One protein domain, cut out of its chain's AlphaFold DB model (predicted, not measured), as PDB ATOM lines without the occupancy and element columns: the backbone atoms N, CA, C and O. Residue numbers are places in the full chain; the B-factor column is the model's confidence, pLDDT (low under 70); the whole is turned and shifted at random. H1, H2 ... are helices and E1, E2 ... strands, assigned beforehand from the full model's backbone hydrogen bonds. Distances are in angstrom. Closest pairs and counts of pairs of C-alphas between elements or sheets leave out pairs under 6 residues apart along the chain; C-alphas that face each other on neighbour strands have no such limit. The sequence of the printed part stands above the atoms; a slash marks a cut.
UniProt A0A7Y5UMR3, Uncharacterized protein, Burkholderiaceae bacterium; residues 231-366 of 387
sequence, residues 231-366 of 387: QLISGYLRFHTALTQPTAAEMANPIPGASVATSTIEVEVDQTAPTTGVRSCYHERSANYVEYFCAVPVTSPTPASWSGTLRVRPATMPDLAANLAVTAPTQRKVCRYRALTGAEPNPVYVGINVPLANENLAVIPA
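AT A GLANCE: This is residues 231 to 366 of the 387 residues of an uncharacterized protein of Burkholderiaceae bacterium (UniProt A0A7Y5UMR3). Two strongly twisted sheets lie partly face to face as an elongated sandwich, E4, E5, E1, E9, E7 in one and E3, E2, E6, E8 in the other, with E2 packing over E5. The chain passes from one sheet to the other where E3 runs on into E4, and the short helix H1 only grazes the five-stranded sheet. The printed part has 136 residues, with named elements in the order E1 H1 E2 E3 E4 E5 E6 E7 E8 E9; the first sheet is mixed, the second all antiparallel. The class is mostly strand, though under half of the residues are in named elements. The whole is compact, with a radius of gyration of the C-alphas of 15.1 A and spans of 49 by 30 by 26 A.

HOW THE PARTS SIT: Begin at inner strand E1, residues 231 to 239, antiparallel to E5, residues 289 to 297, with N 237 and O 290 2.8 A apart. On its other side E1 is parallel to E9, residues 361 to 365; look at N 363 and O 238, 2.8 A. E5 forms a hairpin with edge strand E4, residues 282 to 285, with N 284 and O 291 2.9 A apart. Edge strand E7, residues 332 to 336, is antiparallel to E9, with N 335 and O 362 2.7 A apart. In the second sheet E2, residues 265 to 273, is antiparallel to E6, residues 306 to 314; find N 268 and O 311 at 2.8 A. E3, residues 277 to 280, forms a hairpin with E2, with N 279 and O 269 at 2.8 A. E8, residues 348 to 352, is antiparallel to E6, with N 349 and O 308 at 2.8 A. Between the sheets, the closest C-alphas of E2 and E5 are those of Val 267 and Tyr 292, 6.7 A apart. H1, residues 248 to 252, grazes the first sheet with residues 251 to 252; its O i to N i+4 pair is within hydrogen-bond range.

IN THESE COORDINATES: Find C-alpha 231 at (-23.194, -13.257, -3.786), where E1 begins its 26.2 A. E5 spans 25.8 A, E2 24.6 A and E6 24.2 A. E9 ends at C-alpha 365, (-51.756, -25.069, -7.181).

THE WHOLE: The C-alphas of Thr 244 and Pro 301 are the two farthest apart, at 48.8 A. The printed part has no cut. The links H1 to E2, E6 to E7 and E7 to E8 are long. Mean pLDDT of the printed part is 77.1, and residues 252 to 264, 301 to 302, 314 to 319 and 337 to 347 are under 70.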
ATOM      1  N   GLN A 231     -23.044 -11.840  -4.063       91.69
ATOM      2  CA  GLN A 231     -23.194 -13.257  -3.786       91.69
ATOM      3  C   GLN A 231     -24.119 -13.878  -4.828       91.69
ATOM      4  O   GLN A 231     -25.194 -13.344  -5.098       91.69
ATOM      5  N   LEU A 232     -23.723 -15.018  -5.394       92.12
ATOM      6  CA  LEU A 232     -24.614 -15.786  -6.252       92.12
ATOM      7  C   LEU A 232     -25.640 -16.553  -5.412       92.12
ATOM      8  O   LEU A 232     -25.273 -17.252  -4.464       92.12
ATOM      9  N   ILE A 233     -26.897 -16.474  -5.834       90.81
ATOM     10  CA  ILE A 233     -27.932 -17.452  -5.513       90.81
ATOM     11  C   ILE A 233     -28.462 -18.059  -6.815       90.81
ATOM     12  O   ILE A 233     -28.774 -17.330  -7.761       90.81
ATOM     13  N   SER A 234     -28.519 -19.387  -6.895       89.19
ATOM     14  CA  SER A 234     -29.022 -20.093  -8.074       89.19
ATOM     15  C   SER A 234     -29.781 -21.369  -7.729       89.19
ATOM     16  O   SER A 234     -29.553 -22.016  -6.701       89.19
ATOM     17  N   GLY A 235     -30.681 -21.756  -8.626       86.50
ATOM     18  CA  GLY A 235     -31.467 -22.973  -8.491       86.50
ATOM     19  C   GLY A 235     -32.421 -23.181  -9.657       86.50
ATOM     20  O   GLY A 235     -32.427 -22.432 -10.634       86.50
ATOM     21  N   TYR A 236     -33.252 -24.209  -9.524       83.38
ATOM     22  CA  TYR A 236     -34.290 -24.539 -10.492       83.38
ATOM     23  C   TYR A 236     -35.673 -24.264  -9.912       83.38
ATOM     24  O   TYR A 236     -35.974 -24.646  -8.783       83.38
ATOM     25  N   LEU A 237     -36.531 -23.650 -10.717       82.75
ATOM     26  CA  LEU A 237     -37.958 -23.518 -10.484       82.75
ATOM     27  C   LEU A 237     -38.692 -24.562 -11.326       82.75
ATOM     28  O   LEU A 237     -38.524 -24.617 -12.545       82.75
ATOM     29  N   ARG A 238     -39.511 -25.390 -10.684       81.00
ATOM     30  CA  ARG A 238     -40.310 -26.426 -11.343       81.00
ATOM     31  C   ARG A 238     -41.801 -26.255 -11.085       81.00
ATOM     32  O   ARG A 238     -42.195 -25.473 -10.225       81.00
ATOM     33  N   PHE A 239     -42.630 -27.008 -11.805       78.38
ATOM     34  CA  PHE A 239     -44.079 -26.825 -11.794       78.38
ATOM     35  C   PHE A 239     -44.819 -28.141 -11.628       78.38
ATOM     36  O   PHE A 239     -44.635 -29.061 -12.418       78.38
ATOM     37  N   HIS A 240     -45.700 -28.195 -10.638       79.00
ATOM     38  CA  HIS A 240     -46.731 -29.213 -10.525       79.00
ATOM     39  C   HIS A 240     -48.070 -28.555 -10.854       79.00
ATOM     40  O   HIS A 240     -48.392 -27.500 -10.310       79.00
ATOM     41  N   THR A 241     -48.852 -29.144 -11.753       78.62
ATOM     42  CA  THR A 241     -50.112 -28.534 -12.215       78.62
ATOM     43  C   THR A 241     -51.345 -29.376 -11.917       78.62
ATOM     44  O   THR A 241     -52.452 -28.924 -12.204       78.62
ATOM     45  N   ALA A 242     -51.188 -30.592 -11.388       81.56
ATOM     46  CA  ALA A 242     -52.332 -31.437 -11.081       81.56
ATOM     47  C   ALA A 242     -53.157 -30.821  -9.941       81.56
ATOM     48  O   ALA A 242     -52.609 -30.316  -8.963       81.56
ATOM     49  N   LEU A 243     -54.487 -30.875 -10.053       85.62
ATOM     50  CA  LEU A 243     -55.422 -30.398  -9.022       85.62
ATOM     51  C   LEU A 243     -55.635 -31.448  -7.918       85.62
ATOM     52  O   LEU A 243     -56.734 -31.622  -7.392       85.62
ATOM     53  N   THR A 244     -54.559 -32.139  -7.557       87.50
ATOM     54  CA  THR A 244     -54.473 -33.126  -6.480       87.50
ATOM     55  C   THR A 244     -53.333 -32.738  -5.548       87.50
ATOM     56  O   THR A 244     -52.372 -32.106  -5.982       87.50
ATOM     57  N   GLN A 245     -53.426 -33.108  -4.267       85.62
ATOM     58  CA  GLN A 245     -52.355 -32.849  -3.304       85.62
ATOM     59  C   GLN A 245     -51.058 -33.508  -3.805       85.62
ATOM     60  O   GLN A 245     -51.036 -34.736  -3.914       85.62
ATOM     61  N   PRO A 246     -49.990 -32.737  -4.092       79.94
ATOM     62  CA  PRO A 246     -48.738 -33.317  -4.552       79.94
ATOM     63  C   PRO A 246     -48.155 -34.227  -3.472       79.94
ATOM     64  O   PRO A 246     -48.230 -33.930  -2.276       79.94
ATOM     65  N   THR A 247     -47.555 -35.333  -3.889       80.69
ATOM     66  CA  THR A 247     -46.776 -36.227  -3.029       80.69
ATOM     67  C   THR A 247     -45.314 -35.788  -2.968       80.69
ATOM     68  O   THR A 247     -44.815 -35.069  -3.833       80.69
ATOM     69  N   ALA A 248     -44.567 -36.264  -1.968       73.38
ATOM     70  CA  ALA A 248     -43.126 -36.021  -1.884       73.38
ATOM     71  C   ALA A 248     -42.363 -36.532  -3.128       73.38
ATOM     72  O   ALA A 248     -41.401 -35.903  -3.564       73.38
ATOM     73  N   ALA A 249     -42.804 -37.648  -3.720       70.88
ATOM     74  CA  ALA A 249     -42.202 -38.221  -4.925       70.88
ATOM     75  C   ALA A 249     -42.459 -37.356  -6.169       70.88
ATOM     76  O   ALA A 249     -41.537 -37.098  -6.941       70.88
ATOM     77  N   GLU A 250     -43.679 -36.845  -6.329       72.38
ATOM     78  CA  GLU A 250     -44.001 -35.904  -7.406       72.38
ATOM     79  C   GLU A 250     -43.293 -34.572  -7.202       72.38
ATOM     80  O   GLU A 250     -42.845 -33.972  -8.164       72.38
ATOM     81  N   MET A 251     -43.096 -34.117  -5.966       70.62
ATOM     82  CA  MET A 251     -42.267 -32.940  -5.731       70.62
ATOM     83  C   MET A 251     -40.814 -33.196  -6.110       70.62
ATOM     84  O   MET A 251     -40.178 -32.286  -6.614       70.62
ATOM     85  N   ALA A 252     -40.278 -34.412  -5.956       64.75
ATOM     86  CA  ALA A 252     -38.909 -34.724  -6.371       64.75
ATOM     87  C   ALA A 252     -38.692 -34.559  -7.887       64.75
ATOM     88  O   ALA A 252     -37.664 -34.036  -8.311       64.75
ATOM     89  N   ASN A 253     -39.676 -34.963  -8.691       66.06
ATOM     90  CA  ASN A 253     -39.697 -34.818 -10.145       66.06
ATOM     91  C   ASN A 253     -41.103 -34.409 -10.587       66.06
ATOM     92  O   ASN A 253     -41.900 -35.271 -10.963       66.06
ATOM     93  N   PRO A 254     -41.433 -33.111 -10.508       63.25
ATOM     94  CA  PRO A 254     -42.776 -32.657 -10.805       63.25
ATOM     95  C   PRO A 254     -43.046 -32.886 -12.280       63.25
ATOM     96  O   PRO A 254     -42.287 -32.460 -13.150       63.25
ATOM     97  N   ILE A 255     -44.109 -33.650 -12.524       57.50
ATOM     98  CA  ILE A 255     -44.580 -33.976 -13.859       57.50
ATOM     99  C   ILE A 255     -44.987 -32.647 -14.501       57.50
ATOM    100  O   ILE A 255     -45.870 -31.972 -13.958       57.50
ATOM    101  N   PRO A 256     -44.376 -32.257 -15.630       54.69
ATOM    102  CA  PRO A 256     -44.818 -31.095 -16.374       54.69
ATOM    103  C   PRO A 256     -46.195 -31.436 -16.938       54.69
ATOM    104  O   PRO A 256     -46.319 -32.120 -17.952       54.69
ATOM    105  N   GLY A 257     -47.260 -31.026 -16.257       52.62
ATOM    106  CA  GLY A 257     -48.557 -30.987 -16.912       52.62
ATOM    107  C   GLY A 257     -48.520 -29.901 -17.984       52.62
ATOM    108  O   GLY A 257     -47.843 -28.884 -17.840       52.62
ATOM    109  N   ALA A 258     -49.234 -30.141 -19.077       47.78
ATOM    110  CA  ALA A 258     -49.109 -29.452 -20.360       47.78
ATOM    111  C   ALA A 258     -49.537 -27.960 -20.395       47.78
ATOM    112  O   ALA A 258     -50.160 -27.537 -21.361       47.78
ATOM    113  N   SER A 259     -49.287 -27.139 -19.365       51.66
ATOM    114  CA  SER A 259     -49.930 -25.811 -19.286       51.66
ATOM    115  C   SER A 259     -49.238 -24.706 -18.476       51.66
ATOM    116  O   SER A 259     -49.875 -23.686 -18.219       51.66
ATOM    117  N   VAL A 260     -47.956 -24.810 -18.103       57.41
ATOM    118  CA  VAL A 260     -47.257 -23.631 -17.544       57.41
ATOM    119  C   VAL A 260     -46.460 -22.920 -18.627       57.41
ATOM    120  O   VAL A 260     -45.458 -23.435 -19.112       57.41
ATOM    121  N   ALA A 261     -46.885 -21.704 -18.973       60.25
ATOM    122  CA  ALA A 261     -46.106 -20.788 -19.797       60.25
ATOM    123  C   ALA A 261     -44.884 -20.286 -19.005       60.25
ATOM    124  O   ALA A 261     -44.900 -19.201 -18.417       60.25
ATOM    125  N   THR A 262     -43.816 -21.090 -18.980       63.72
ATOM    126  CA  THR A 262     -42.544 -20.781 -18.298       63.72
ATOM    127  C   THR A 262     -41.900 -19.482 -18.799       63.72
ATOM    128  O   THR A 262     -41.115 -18.865 -18.080       63.72
ATOM    129  N   SER A 263     -42.291 -19.014 -19.991       63.28
ATOM    130  CA  SER A 263     -41.885 -17.746 -20.614       63.28
ATOM    131  C   SER A 263     -42.197 -16.491 -19.794       63.28
ATOM    132  O   SER A 263     -41.546 -15.474 -19.997       63.28
ATOM    133  N   THR A 264     -43.149 -16.550 -18.860       67.75
ATOM    134  CA  THR A 264     -43.647 -15.373 -18.119       67.75
ATOM    135  C   THR A 264     -43.231 -15.348 -16.654       67.75
ATOM    136  O   THR A 264     -43.673 -14.489 -15.895       67.75
ATOM    137  N   ILE A 265     -42.420 -16.314 -16.234       75.94
ATOM    138  CA  ILE A 265     -42.085 -16.511 -14.830       75.94
ATOM    139  C   ILE A 265     -40.692 -15.966 -14.579       75.94
ATOM    140  O   ILE A 265     -39.739 -16.286 -15.297       75.94
ATOM    141  N   GLU A 266     -40.601 -15.144 -13.545       82.25
ATOM    142  CA  GLU A 266     -39.374 -14.537 -13.077       82.25
ATOM    143  C   GLU A 266     -39.163 -14.908 -11.614       82.25
ATOM    144  O   GLU A 266     -40.076 -14.943 -10.794       82.25
ATOM    145  N   VAL A 267     -37.921 -15.223 -11.295       86.69
ATOM    146  CA  VAL A 267     -37.425 -15.294  -9.925       86.69
ATOM    147  C   VAL A 267     -36.668 -14.005  -9.651       86.69
ATOM    148  O   VAL A 267     -35.879 -13.573 -10.491       86.69
ATOM    149  N   GLU A 268     -36.911 -13.416  -8.490       89.56
ATOM    150  CA  GLU A 268     -36.287 -12.191  -8.000       89.56
ATOM    151  C   GLU A 268     -35.849 -12.387  -6.544       89.56
ATOM    152  O   GLU A 268     -36.310 -13.296  -5.847       89.56
ATOM    153  N   VAL A 269     -34.977 -11.507  -6.058       90.38
ATOM    154  CA  VAL A 269     -34.631 -11.431  -4.635       90.38
ATOM    155  C   VAL A 269     -35.142 -10.115  -4.069       90.38
ATOM    156  O   VAL A 269     -34.684  -9.047  -4.469       90.38
ATOM    157  N   ASP A 270     -36.058 -10.192  -3.111       89.94
ATOM    158  CA  ASP A 270     -36.446  -9.062  -2.272       89.94
ATOM    159  C   ASP A 270     -35.398  -8.910  -1.170       89.94
ATOM    160  O   ASP A 270     -35.436  -9.566  -0.128       89.94
ATOM    161  N   GLN A 271     -34.394  -8.083  -1.436       92.06
ATOM    162  CA  GLN A 271     -33.286  -7.860  -0.527       92.06
ATOM    163  C   GLN A 271     -33.706  -6.927   0.612       92.06
ATOM    164  O   GLN A 271     -34.289  -5.871   0.371       92.06
ATOM    165  N   THR A 272     -33.366  -7.288   1.850       91.31
ATOM    166  CA  THR A 272     -33.577  -6.458   3.048       91.31
ATOM    167  C   THR A 272     -32.283  -5.815   3.545       91.31
ATOM    168  O   THR A 272     -32.337  -4.708   4.073       91.31
ATOM    169  N   ALA A 273     -31.124  -6.447   3.319       90.25
ATOM    170  CA  ALA A 273     -29.801  -5.917   3.666       90.25
ATOM    171  C   ALA A 273     -28.715  -6.366   2.660       90.25
ATOM    172  O   ALA A 273     -28.826  -7.477   2.128       90.25
ATOM    173  N   PRO A 274     -27.643  -5.574   2.416       88.50
ATOM    174  CA  PRO A 274     -27.342  -4.240   2.972       88.50
ATOM    175  C   PRO A 274     -28.247  -3.101   2.503       88.50
ATOM    176  O   PRO A 274     -28.431  -2.129   3.223       88.50
ATOM    177  N   THR A 275     -28.800  -3.207   1.301       88.19
ATOM    178  CA  THR A 275     -29.673  -2.184   0.718       88.19
ATOM    179  C   THR A 275     -31.005  -2.822   0.403       88.19
ATOM    180  O   THR A 275     -31.037  -3.817  -0.326       88.19
ATOM    181  N   THR A 276     -32.087  -2.252   0.919       92.31
ATOM    182  CA  THR A 276     -33.425  -2.741   0.609       92.31
ATOM    183  C   THR A 276     -33.735  -2.531  -0.871       92.31
ATOM    184  O   THR A 276     -33.480  -1.460  -1.421       92.31
ATOM    185  N   GLY A 277     -34.266  -3.555  -1.533       91.00
ATOM    186  CA  GLY A 277     -34.707  -3.448  -2.917       91.00
ATOM    187  C   GLY A 277     -34.830  -4.793  -3.616       91.00
ATOM    188  O   GLY A 277     -34.317  -5.806  -3.155       91.00
ATOM    189  N   VAL A 278     -35.494  -4.781  -4.766       89.75
ATOM    190  CA  VAL A 278     -35.651  -5.972  -5.605       89.75
ATOM    191  C   VAL A 278     -34.386  -6.173  -6.441       89.75
ATOM    192  O   VAL A 278     -33.798  -5.205  -6.938       89.75
ATOM    193  N   ARG A 279     -33.938  -7.420  -6.586       91.69
ATOM    194  CA  ARG A 279     -32.840  -7.821  -7.473       91.69
ATOM    195  C   ARG A 279     -33.368  -8.775  -8.525       91.69
ATOM    196  O   ARG A 279     -33.871  -9.849  -8.198       91.69
ATOM    197  N   SER A 280     -33.232  -8.368  -9.779       89.38
ATOM    198  CA  SER A 280     -33.569  -9.202 -10.924       89.38
ATOM    199  C   SER A 280     -32.544 -10.319 -11.083       89.38
ATOM    200  O   SER A 280     -31.344 -10.127 -10.868       89.38
ATOM    201  N   CYS A 281     -33.033 -11.488 -11.470       92.00
ATOM    202  CA  CYS A 281     -32.206 -12.639 -11.797       92.00
ATOM    203  C   CYS A 281     -32.196 -12.853 -13.312       92.00
ATOM    204  O   CYS A 281     -33.084 -12.388 -14.023       92.00
ATOM    205  N   TYR A 282     -31.200 -13.581 -13.795       91.62
ATOM    206  CA  TYR A 282     -31.187 -14.130 -15.145       91.62
ATOM    207  C   TYR A 282     -31.879 -15.489 -15.145       91.62
ATOM    208  O   TYR A 282     -31.757 -16.233 -14.167       91.62
ATOM    209  N   HIS A 283     -32.575 -15.821 -16.233       89.50
ATOM    210  CA  HIS A 283     -33.364 -17.047 -16.332       89.50
ATOM    211  C   HIS A 283     -33.082 -17.794 -17.629       89.50
ATOM    212  O   HIS A 283     -33.165 -17.215 -18.713       89.50
ATOM    213  N   GLU A 284     -32.846 -19.096 -17.519       86.31
ATOM    214  CA  GLU A 284     -32.904 -20.021 -18.646       86.31
ATOM    215  C   GLU A 284     -34.204 -20.808 -18.575       86.31
ATOM    216  O   GLU A 284     -34.568 -21.367 -17.538       86.31
ATOM    217  N   ARG A 285     -34.954 -20.804 -19.674       83.94
ATOM    218  CA  ARG A 285     -36.317 -21.323 -19.700       83.94
ATOM    219  C   ARG A 285     -36.363 -22.578 -20.549       83.94
ATOM    220  O   ARG A 285     -36.118 -22.529 -21.747       83.94
ATOM    221  N   SER A 286     -36.727 -23.680 -19.909       78.50
ATOM    222  CA  SER A 286     -37.028 -24.954 -20.547       78.50
ATOM    223  C   SER A 286     -38.530 -25.238 -20.484       78.50
ATOM    224  O   SER A 286     -39.292 -24.545 -19.802       78.50
ATOM    225  N   ALA A 287     -38.973 -26.291 -21.175       71.25
ATOM    226  CA  ALA A 287     -40.370 -26.729 -21.134       71.25
ATOM    227  C   ALA A 287     -40.833 -27.105 -19.710       71.25
ATOM    228  O   ALA A 287     -41.988 -26.896 -19.354       71.25
ATOM    229  N   ASN A 288     -39.916 -27.627 -18.887       71.94
ATOM    230  CA  ASN A 288     -40.247 -28.292 -17.620       71.94
ATOM    231  C   ASN A 288     -39.669 -27.595 -16.380       71.94
ATOM    232  O   ASN A 288     -40.009 -27.946 -15.249       71.94
ATOM    233  N   TYR A 289     -38.767 -26.636 -16.575       79.25
ATOM    234  CA  TYR A 289     -38.120 -25.907 -15.495       79.25
ATOM    235  C   TYR A 289     -37.657 -24.530 -15.968       79.25
ATOM    236  O   TYR A 289     -37.450 -24.299 -17.161       79.25
ATOM    237  N   VAL A 290     -37.470 -23.632 -15.009       84.75
ATOM    238  CA  VAL A 290     -36.760 -22.367 -15.194       84.75
ATOM    239  C   VAL A 290     -35.541 -22.396 -14.287       84.75
ATOM    240  O   VAL A 290     -35.677 -22.490 -13.072       84.75
ATOM    241  N   GLU A 291     -34.349 -22.361 -14.863       87.62
ATOM    242  CA  GLU A 291     -33.125 -22.155 -14.096       87.62
ATOM    243  C   GLU A 291     -32.942 -20.660 -13.859       87.62
ATOM    244  O   GLU A 291     -33.206 -19.856 -14.754       87.62
ATOM    245  N   TYR A 292     -32.522 -20.276 -12.657       90.75
ATOM    246  CA  TYR A 292     -32.329 -18.875 -12.312       90.75
ATOM    247  C   TYR A 292     -30.970 -18.624 -11.661       90.75
ATOM    248  O   TYR A 292     -30.450 -19.448 -10.906       90.75
ATOM    249  N   PHE A 293     -30.422 -17.439 -11.928       92.94
ATOM    250  CA  PHE A 293     -29.151 -16.965 -11.392       92.94
ATOM    251  C   PHE A 293     -29.294 -15.511 -10.947       92.94
ATOM    252  O   PHE A 293     -29.539 -14.635 -11.775       92.94
ATOM    253  N   CYS A 294     -29.113 -15.226  -9.661       93.31
ATOM    254  CA  CYS A 294     -29.190 -13.866  -9.129       93.31
ATOM    255  C   CYS A 294     -27.855 -13.460  -8.505       93.31
ATOM    256  O   CYS A 294     -27.318 -14.172  -7.655       93.31
ATOM    257  N   ALA A 295     -27.352 -12.287  -8.880       93.56
ATOM    258  CA  ALA A 295     -26.234 -11.644  -8.203       93.56
ATOM    259  C   ALA A 295     -26.783 -10.662  -7.161       93.56
ATOM    260  O   ALA A 295     -27.323  -9.612  -7.506       93.56
ATOM    261  N   VAL A 296     -26.663 -11.006  -5.877       93.88
ATOM    262  CA  VAL A 296     -27.185 -10.189  -4.775       93.88
ATOM    263  C   VAL A 296     -26.060  -9.342  -4.174       93.88
ATOM    264  O   VAL A 296     -25.061  -9.914  -3.737       93.88
ATOM    265  N   PRO A 297     -26.176  -8.001  -4.139       93.38
ATOM    266  CA  PRO A 297     -25.172  -7.131  -3.528       93.38
ATOM    267  C   PRO A 297     -24.914  -7.494  -2.062       93.38
ATOM    268  O   PRO A 297     -25.861  -7.765  -1.327       93.38
ATOM    269  N   VAL A 298     -23.663  -7.448  -1.615       92.00
ATOM    270  CA  VAL A 298     -23.272  -7.745  -0.223       92.00
ATOM    271  C   VAL A 298     -22.607  -6.555   0.471       92.00
ATOM    272  O   VAL A 298     -22.173  -5.603  -0.177       92.00
ATOM    273  N   THR A 299     -22.548  -6.597   1.805       84.19
ATOM    274  CA  THR A 299     -21.848  -5.601   2.636       84.19
ATOM    275  C   THR A 299     -20.348  -5.517   2.330       84.19
ATOM    276  O   THR A 299     -19.708  -6.514   1.992       84.19
ATOM    277  N   SER A 300     -19.771  -4.328   2.533       75.00
ATOM    278  CA  SER A 300     -18.323  -4.096   2.604       75.00
ATOM    279  C   SER A 300     -18.010  -3.298   3.886       75.00
ATOM    280  O   SER A 300     -18.635  -2.249   4.063       75.00
ATOM    281  N   PRO A 301     -17.107  -3.746   4.794       65.31
ATOM    282  CA  PRO A 301     -16.231  -4.919   4.709       65.31
ATOM    283  C   PRO A 301     -16.790  -6.169   5.436       65.31
ATOM    284  O   PRO A 301     -17.945  -6.224   5.846       65.31
ATOM    285  N   THR A 302     -15.961  -7.214   5.518       68.12
ATOM    286  CA  THR A 302     -16.298  -8.620   5.801       68.12
ATOM    287  C   THR A 302     -16.890  -8.942   7.188       68.12
ATOM    288  O   THR A 302     -16.499  -8.308   8.165       68.12
ATOM    289  N   PRO A 303     -17.705 -10.017   7.309       74.94
ATOM    290  CA  PRO A 303     -18.073 -10.945   6.236       74.94
ATOM    291  C   PRO A 303     -19.093 -10.320   5.279       74.94
ATOM    292  O   PRO A 303     -20.120  -9.788   5.697       74.94
ATOM    293  N   ALA A 304     -18.775 -10.378   3.983       84.38
ATOM    294  CA  ALA A 304     -19.623  -9.840   2.933       84.38
ATOM    295  C   ALA A 304     -20.906 -10.671   2.906       84.38
ATOM    296  O   ALA A 304     -20.858 -11.858   2.590       84.38
ATOM    297  N   SER A 305     -22.019 -10.075   3.331       89.81
ATOM    298  CA  SER A 305     -23.270 -10.801   3.522       89.81
ATOM    299  C   SER A 305     -24.490 -10.032   3.039       89.81
ATOM    300  O   SER A 305     -24.447  -8.813   2.850       89.81
ATOM    301  N   TRP A 306     -25.576 -10.768   2.809       92.06
ATOM    302  CA  TRP A 306     -26.879 -10.219   2.450       92.06
ATOM    303  C   TRP A 306     -28.012 -10.945   3.184       92.06
ATOM    304  O   TRP A 306     -27.874 -12.095   3.607       92.06
ATOM    305  N   SER A 307     -29.145 -10.259   3.310       89.81
ATOM    306  CA  SER A 307     -30.396 -10.815   3.831       89.81
ATOM    307  C   SER A 307     -31.544 -10.435   2.904       89.81
ATOM    308  O   SER A 307     -31.500  -9.384   2.258       89.81
ATOM    309  N   GLY A 308     -32.570 -11.275   2.823       89.38
ATOM    310  CA  GLY A 308     -33.721 -11.042   1.958       89.38
ATOM    311  C   GLY A 308     -34.584 -12.280   1.781       89.38
ATOM    312  O   GLY A 308     -34.417 -13.270   2.488       89.38
ATOM    313  N   THR A 309     -35.492 -12.237   0.816       86.25
ATOM    314  CA  THR A 309     -36.350 -13.366   0.451       86.25
ATOM    315  C   THR A 309     -36.303 -13.627  -1.045       86.25
ATOM    316  O   THR A 309     -36.310 -12.682  -1.830       86.25
ATOM    317  N   LEU A 310     -36.292 -14.895  -1.464       85.31
ATOM    318  CA  LEU A 310     -36.534 -15.211  -2.877       85.31
ATOM    319  C   LEU A 310     -38.029 -15.049  -3.165       85.31
ATOM    320  O   LEU A 310     -38.867 -15.595  -2.444       85.31
ATOM    321  N   ARG A 311     -38.364 -14.336  -4.233       81.38
ATOM    322  CA  ARG A 311     -39.735 -14.132  -4.691       81.38
ATOM    323  C   ARG A 311     -39.888 -14.693  -6.097       81.38
ATOM    324  O   ARG A 311     -39.039 -14.475  -6.953       81.38
ATOM    325  N   VAL A 312     -40.992 -15.390  -6.349       80.44
ATOM    326  CA  VAL A 312     -41.385 -15.795  -7.705       80.44
ATOM    327  C   VAL A 312     -42.438 -14.812  -8.194       80.44
ATOM    328  O   VAL A 312     -43.518 -14.730  -7.621       80.44
ATOM    329  N   ARG A 313     -42.135 -14.053  -9.242       75.94
ATOM    330  CA  ARG A 313     -43.054 -13.118  -9.879       75.94
ATOM    331  C   ARG A 313     -43.499 -13.680 -11.228       75.94
ATOM    332  O   ARG A 313     -42.688 -13.826 -12.136       75.94
ATOM    333  N   PRO A 314     -44.782 -13.993 -11.399       64.19
ATOM    334  CA  PRO A 314     -45.316 -14.280 -12.715       64.19
ATOM    335  C   PRO A 314     -45.831 -12.994 -13.375       64.19
ATOM    336  O   PRO A 314     -46.571 -12.234 -12.757       64.19
ATOM    337  N   ALA A 315     -45.485 -12.758 -14.640       55.91
ATOM    338  CA  ALA A 315     -46.072 -11.679 -15.433       55.91
ATOM    339  C   ALA A 315     -47.533 -11.982 -15.834       55.91
ATOM    340  O   ALA A 315     -48.295 -11.052 -16.081       55.91
ATOM    341  N   THR A 316     -47.937 -13.265 -15.882       52.78
ATOM    342  CA  THR A 316     -49.283 -13.694 -16.328       52.78
ATOM    343  C   THR A 316     -49.899 -14.876 -15.552       52.78
ATOM    344  O   THR A 316     -50.821 -15.509 -16.065       52.78
ATOM    345  N   MET A 317     -49.418 -15.246 -14.357       55.12
ATOM    346  CA  MET A 317     -50.127 -16.260 -13.546       55.12
ATOM    347  C   MET A 317     -51.233 -15.609 -12.712       55.12
ATOM    348  O   MET A 317     -51.096 -14.441 -12.348       55.12
ATOM    349  N   PRO A 318     -52.292 -16.356 -12.348       57.62
ATOM    350  CA  PRO A 318     -53.200 -15.911 -11.302       57.62
ATOM    351  C   PRO A 318     -52.425 -15.744  -9.988       57.62
ATOM    352  O   PRO A 318     -51.440 -16.451  -9.757       57.62
ATOM    353  N   ASP A 319     -52.877 -14.804  -9.158       67.06
ATOM    354  CA  ASP A 319     -52.179 -14.323  -7.964       67.06
ATOM    355  C   ASP A 319     -51.543 -15.441  -7.118       67.06
ATOM    356  O   ASP A 319     -52.135 -16.506  -6.883       67.06
ATOM    357  N   LEU A 320     -50.329 -15.181  -6.619       74.12
ATOM    358  CA  LEU A 320     -49.756 -15.979  -5.539       74.12
ATOM    359  C   LEU A 320     -50.745 -16.010  -4.374       74.12
ATOM    360  O   LEU A 320     -51.308 -14.984  -3.986       74.12
ATOM    361  N   ALA A 321     -50.944 -17.194  -3.807       74.81
ATOM    362  CA  ALA A 321     -51.783 -17.360  -2.639       74.81
ATOM    363  C   ALA A 321     -51.274 -16.459  -1.506       74.81
ATOM    364  O   ALA A 321     -50.126 -16.578  -1.079       74.81
ATOM    365  N   ALA A 322     -52.142 -15.586  -0.990       71.38
ATOM    366  CA  ALA A 322     -51.790 -14.650   0.078       71.38
ATOM    367  C   ALA A 322     -51.385 -15.351   1.391       71.38
ATOM    368  O   ALA A 322     -50.718 -14.762   2.235       71.38
ATOM    369  N   ASN A 323     -51.813 -16.603   1.585       75.44
ATOM    370  CA  ASN A 323     -51.450 -17.431   2.729       75.44
ATOM    371  C   ASN A 323     -51.606 -18.930   2.407       75.44
ATOM    372  O   ASN A 323     -52.110 -19.328   1.354       75.44
ATOM    373  N   LEU A 324     -51.191 -19.783   3.347       75.38
ATOM    374  CA  LEU A 324     -51.221 -21.240   3.184       75.38
ATOM    375  C   LEU A 324     -52.636 -21.845   3.207       75.38
ATOM    376  O   LEU A 324     -52.795 -22.974   2.749       75.38
ATOM    377  N   ALA A 325     -53.652 -21.124   3.686       80.88
ATOM    378  CA  ALA A 325     -55.027 -21.620   3.798       80.88
ATOM    379  C   ALA A 325     -55.842 -21.473   2.500       80.88
ATOM    380  O   ALA A 325     -56.940 -22.014   2.393       80.88
ATOM    381  N   VAL A 326     -55.307 -20.773   1.498       83.38
ATOM    382  CA  VAL A 326     -55.949 -20.617   0.189       83.38
ATOM    383  C   VAL A 326     -56.211 -21.978  -0.463       83.38
ATOM    384  O   VAL A 326     -55.289 -22.786  -0.604       83.38
ATOM    385  N   THR A 327     -57.450 -22.183  -0.926       88.56
ATOM    386  CA  THR A 327     -57.907 -23.387  -1.643       88.56
ATOM    387  C   THR A 327     -58.127 -23.168  -3.146       88.56
ATOM    388  O   THR A 327     -58.377 -24.131  -3.867       88.56
ATOM    389  N   ALA A 328     -58.049 -21.929  -3.645       86.69
ATOM    390  CA  ALA A 328     -58.389 -21.596  -5.028       86.69
ATOM    391  C   ALA A 328     -57.480 -22.328  -6.044       86.69
ATOM    392  O   ALA A 328     -56.258 -22.181  -5.976       86.69
ATOM    393  N   PRO A 329     -58.033 -23.071  -7.024       83.75
ATOM    394  CA  PRO A 329     -57.236 -23.835  -7.994       83.75
ATOM    395  C   PRO A 329     -56.492 -22.952  -9.004       83.75
ATOM    396  O   PRO A 329     -55.538 -23.398  -9.646       83.75
ATOM    397  N   THR A 330     -56.923 -21.697  -9.139       79.75
ATOM    398  CA  THR A 330     -56.280 -20.680  -9.973       79.75
ATOM    399  C   THR A 330     -55.035 -20.107  -9.302       79.75
ATOM    400  O   THR A 330     -54.039 -19.888  -9.981       79.75
ATOM    401  N   GLN A 331     -55.044 -19.927  -7.979       81.19
ATOM    402  CA  GLN A 331     -53.907 -19.375  -7.243       81.19
ATOM    403  C   GLN A 331     -52.779 -20.399  -7.092       81.19
ATOM    404  O   GLN A 331     -52.981 -21.615  -7.193       81.19
ATOM    405  N   ARG A 332     -51.562 -19.902  -6.860       79.31
ATOM    406  CA  ARG A 332     -50.347 -20.726  -6.784       79.31
ATOM    407  C   ARG A 332     -49.616 -20.556  -5.459       79.31
ATOM    408  O   ARG A 332     -49.642 -19.485  -4.862       79.31
ATOM    409  N   LYS A 333     -48.935 -21.613  -5.020       79.94
ATOM    410  CA  LYS A 333     -48.022 -21.618  -3.867       79.94
ATOM    411  C   LYS A 333     -46.619 -21.992  -4.327       79.94
ATOM    412  O   LYS A 333     -46.468 -22.773  -5.265       79.94
ATOM    413  N   VAL A 334     -45.610 -21.450  -3.654       79.00
ATOM    414  CA  VAL A 334     -44.199 -21.757  -3.904       79.00
ATOM    415  C   VAL A 334     -43.676 -22.606  -2.750       79.00
ATOM    416  O   VAL A 334     -43.793 -22.238  -1.588       79.00
ATOM    417  N   CYS A 335     -43.107 -23.756  -3.082       75.94
ATOM    418  CA  CYS A 335     -42.575 -24.733  -2.147       75.94
ATOM    419  C   CYS A 335     -41.061 -24.858  -2.320       75.94
ATOM    420  O   CYS A 335     -40.560 -24.927  -3.443       75.94
ATOM    421  N   ARG A 336     -40.328 -24.950  -1.209       74.06
ATOM    422  CA  ARG A 336     -38.896 -25.280  -1.208       74.06
ATOM    423  C   ARG A 336     -38.680 -26.786  -1.228       74.06
ATOM    424  O   ARG A 336     -39.387 -27.530  -0.552       74.06
ATOM    425  N   TYR A 337     -37.615 -27.218  -1.899       63.50
ATOM    426  CA  TYR A 337     -37.176 -28.615  -1.843       63.50
ATOM    427  C   TYR A 337     -36.498 -28.999  -0.520       63.50
ATOM    428  O   TYR A 337     -36.386 -30.175  -0.187       63.50
ATOM    429  N   ARG A 338     -36.045 -28.017   0.262       54.28
ATOM    430  CA  ARG A 338     -35.366 -28.237   1.539       54.28
ATOM    431  C   ARG A 338     -36.057 -27.418   2.623       54.28
ATOM    432  O   ARG A 338     -35.725 -26.254   2.821       54.28
ATOM    433  N   ALA A 339     -37.029 -28.009   3.313       45.31
ATOM    434  CA  ALA A 339     -37.549 -27.431   4.547       45.31
ATOM    435  C   ALA A 339     -36.687 -27.920   5.718       45.31
ATOM    436  O   ALA A 339     -36.764 -29.078   6.129       45.31
ATOM    437  N   LEU A 340     -35.849 -27.036   6.257       38.59
ATOM    438  CA  LEU A 340     -35.435 -27.148   7.651       38.59
ATOM    439  C   LEU A 340     -36.619 -26.612   8.458       38.59
ATOM    440  O   LEU A 340     -36.839 -25.411   8.463       38.59
ATOM    441  N   THR A 341     -37.414 -27.516   9.035       32.88
ATOM    442  CA  THR A 341     -38.435 -27.234  10.063       32.88
ATOM    443  C   THR A 341     -39.317 -26.000   9.814       32.88
ATOM    444  O   THR A 341     -38.989 -24.899  10.242       32.88
ATOM    445  N   GLY A 342     -40.487 -26.203   9.204       39.19
ATOM    446  CA  GLY A 342     -41.532 -25.178   9.084       39.19
ATOM    447  C   GLY A 342     -41.892 -24.855   7.634       39.19
ATOM    448  O   GLY A 342     -41.031 -24.757   6.763       39.19
ATOM    449  N   ALA A 343     -43.191 -24.727   7.370       41.25
ATOM    450  CA  ALA A 343     -43.722 -24.296   6.084       41.25
ATOM    451  C   ALA A 343     -43.720 -22.760   6.033       41.25
ATOM    452  O   ALA A 343     -44.726 -22.126   6.333       41.25
ATOM    453  N   GLU A 344     -42.586 -22.148   5.701       45.22
ATOM    454  CA  GLU A 344     -42.547 -20.711   5.401       45.22
ATOM    455  C   GLU A 344     -42.996 -20.490   3.939       45.22
ATOM    456  O   GLU A 344     -42.410 -21.099   3.038       45.22
ATOM    457  N   PRO A 345     -44.016 -19.645   3.673       48.38
ATOM    458  CA  PRO A 345     -44.514 -19.375   2.320       48.38
ATOM    459  C   PRO A 345     -43.468 -18.716   1.417       48.38
ATOM    460  O   PRO A 345     -43.538 -18.873   0.201       48.38
ATOM    461  N   ASN A 346     -42.513 -17.991   2.016       58.06
ATOM    462  CA  ASN A 346     -41.431 -17.325   1.311       58.06
ATOM    463  C   ASN A 346     -40.064 -17.689   1.911       58.06
ATOM    464  O   ASN A 346     -39.865 -17.628   3.121       58.06
ATOM    465  N   PRO A 347     -39.091 -18.043   1.069       64.12
ATOM    466  CA  PRO A 347     -37.748 -18.407   1.491       64.12
ATOM    467  C   PRO A 347     -36.965 -17.226   2.096       64.12
ATOM    468  O   PRO A 347     -36.411 -16.433   1.342       64.12
ATOM    469  N   VAL A 348     -36.867 -17.124   3.429       78.50
ATOM    470  CA  VAL A 348     -36.064 -16.091   4.121       78.50
ATOM    471  C   VAL A 348     -34.584 -16.485   4.194       78.50
ATOM    472  O   VAL A 348     -34.244 -17.628   4.509       78.50
ATOM    473  N   TYR A 349     -33.707 -15.526   3.905       85.50
ATOM    474  CA  TYR A 349     -32.251 -15.607   3.963       85.50
ATOM    475  C   TYR A 349     -31.729 -14.539   4.926       85.50
ATOM    476  O   TYR A 349     -32.087 -13.366   4.808       85.50
ATOM    477  N   VAL A 350     -30.875 -14.938   5.870       85.88
ATOM    478  CA  VAL A 350     -30.336 -14.047   6.907       85.88
ATOM    479  C   VAL A 350     -28.820 -14.171   6.946       85.88
ATOM    480  O   VAL A 350     -28.298 -15.250   7.217       85.88
ATOM    481  N   GLY A 351     -28.114 -13.068   6.686       84.94
ATOM    482  CA  GLY A 351     -26.660 -12.982   6.843       84.94
ATOM    483  C   GLY A 351     -25.875 -13.955   5.957       84.94
ATOM    484  O   GLY A 351     -24.825 -14.450   6.365       84.94
ATOM    485  N   ILE A 352     -26.376 -14.248   4.755       86.12
ATOM    486  CA  ILE A 352     -25.747 -15.191   3.828       86.12
ATOM    487  C   ILE A 352     -24.420 -14.623   3.345       86.12
ATOM    488  O   ILE A 352     -24.397 -13.592   2.681       86.12
ATOM    489  N   ASN A 353     -23.332 -15.324   3.657       85.31
ATOM    490  CA  ASN A 353     -21.948 -14.925   3.380       85.31
ATOM    491  C   ASN A 353     -21.195 -15.918   2.473       85.31
ATOM    492  O   ASN A 353     -19.963 -15.936   2.426       85.31
ATOM    493  N   VAL A 354     -21.943 -16.793   1.797       81.38
ATOM    494  CA  VAL A 354     -21.443 -17.809   0.870       81.38
ATOM    495  C   VAL A 354     -22.371 -17.909  -0.342       81.38
ATOM    496  O   VAL A 354     -23.563 -17.626  -0.203       81.38
ATOM    497  N   PRO A 355     -21.884 -18.314  -1.531       84.12
ATOM    498  CA  PRO A 355     -22.763 -18.527  -2.671       84.12
ATOM    499  C   PRO A 355     -23.668 -19.714  -2.379       84.12
ATOM    500  O   PRO A 355     -23.192 -20.727  -1.860       84.12
ATOM    501  N   LEU A 356     -24.947 -19.577  -2.714       84.50
ATOM    502  CA  LEU A 356     -25.952 -20.610  -2.513       84.50
ATOM    503  C   LEU A 356     -26.359 -21.181  -3.866       84.50
ATOM    504  O   LEU A 356     -26.996 -20.505  -4.670       84.50
ATOM    505  N   ALA A 357     -25.981 -22.431  -4.109       80.44
ATOM    506  CA  ALA A 357     -26.451 -23.201  -5.252       80.44
ATOM    507  C   ALA A 357     -27.524 -24.206  -4.810       80.44
ATOM    508  O   ALA A 357     -27.553 -24.631  -3.652       80.44
ATOM    509  N   ASN A 358     -28.354 -24.646  -5.760       75.56
ATOM    510  CA  ASN A 358     -29.475 -25.571  -5.554       75.56
ATOM    511  C   ASN A 358     -30.566 -25.049  -4.615       75.56
ATOM    512  O   ASN A 358     -31.173 -25.819  -3.861       75.56
ATOM    513  N   GLU A 359     -30.864 -23.757  -4.689       82.12
ATOM    514  CA  GLU A 359     -32.031 -23.165  -4.037       82.12
ATOM    515  C   GLU A 359     -33.307 -23.516  -4.832       82.12
ATOM    516  O   GLU A 359     -34.004 -22.675  -5.393       82.12
ATOM    517  N   ASN A 360     -33.588 -24.813  -4.952       80.31
ATOM    518  CA  ASN A 360     -34.648 -25.323  -5.811       80.31
ATOM    519  C   ASN A 360     -36.031 -25.019  -5.228       80.31
ATOM    520  O   ASN A 360     -36.295 -25.230  -4.036       80.31
ATOM    521  N   LEU A 361     -36.932 -24.595  -6.110       80.88
ATOM    522  CA  LEU A 361     -38.313 -24.251  -5.821       80.88
ATOM    523  C   LEU A 361     -39.273 -25.025  -6.722       80.88
ATOM    524  O   LEU A 361     -38.964 -25.351  -7.867       80.88
ATOM    525  N   ALA A 362     -40.474 -25.272  -6.223       80.19
ATOM    526  CA  ALA A 362     -41.574 -25.840  -6.982       80.19
ATOM    527  C   ALA A 362     -42.826 -24.986  -6.803       80.19
ATOM    528  O   ALA A 362     -43.188 -24.629  -5.686       80.19
ATOM    529  N   VAL A 363     -43.502 -24.679  -7.900       80.31
ATOM    530  CA  VAL A 363     -44.801 -24.012  -7.896       80.31
ATOM    531  C   VAL A 363     -45.887 -25.071  -7.989       80.31
ATOM    532  O   VAL A 363     -45.849 -25.924  -8.877       80.31
ATOM    533  N   ILE A 364     -46.857 -25.003  -7.083       80.81
ATOM    534  CA  ILE A 364     -48.002 -25.913  -7.018       80.81
ATOM    535  C   ILE A 364     -49.313 -25.110  -7.039       80.81
ATOM    536  O   ILE A 364     -49.304 -23.915  -6.714       80.81
ATOM    537  N   PRO A 365     -50.464 -25.713  -7.384       83.94
ATOM    538  CA  PRO A 365     -51.756 -25.069  -7.181       83.94
ATOM    539  C   PRO A 365     -51.984 -24.809  -5.691       83.94
ATOM    540  O   PRO A 365     -51.549 -25.587  -4.845       83.94
ATOM    541  N   ALA A 366     -52.671 -23.723  -5.351       84.12
ATOM    542  CA  ALA A 366     -52.961 -23.420  -3.956       84.12
ATOM    543  C   ALA A 366     -53.940 -24.432  -3.338       84.12
ATOM    544  O   ALA A 366     -53.837 -24.724  -2.148       84.12
TER     545      ALA A 366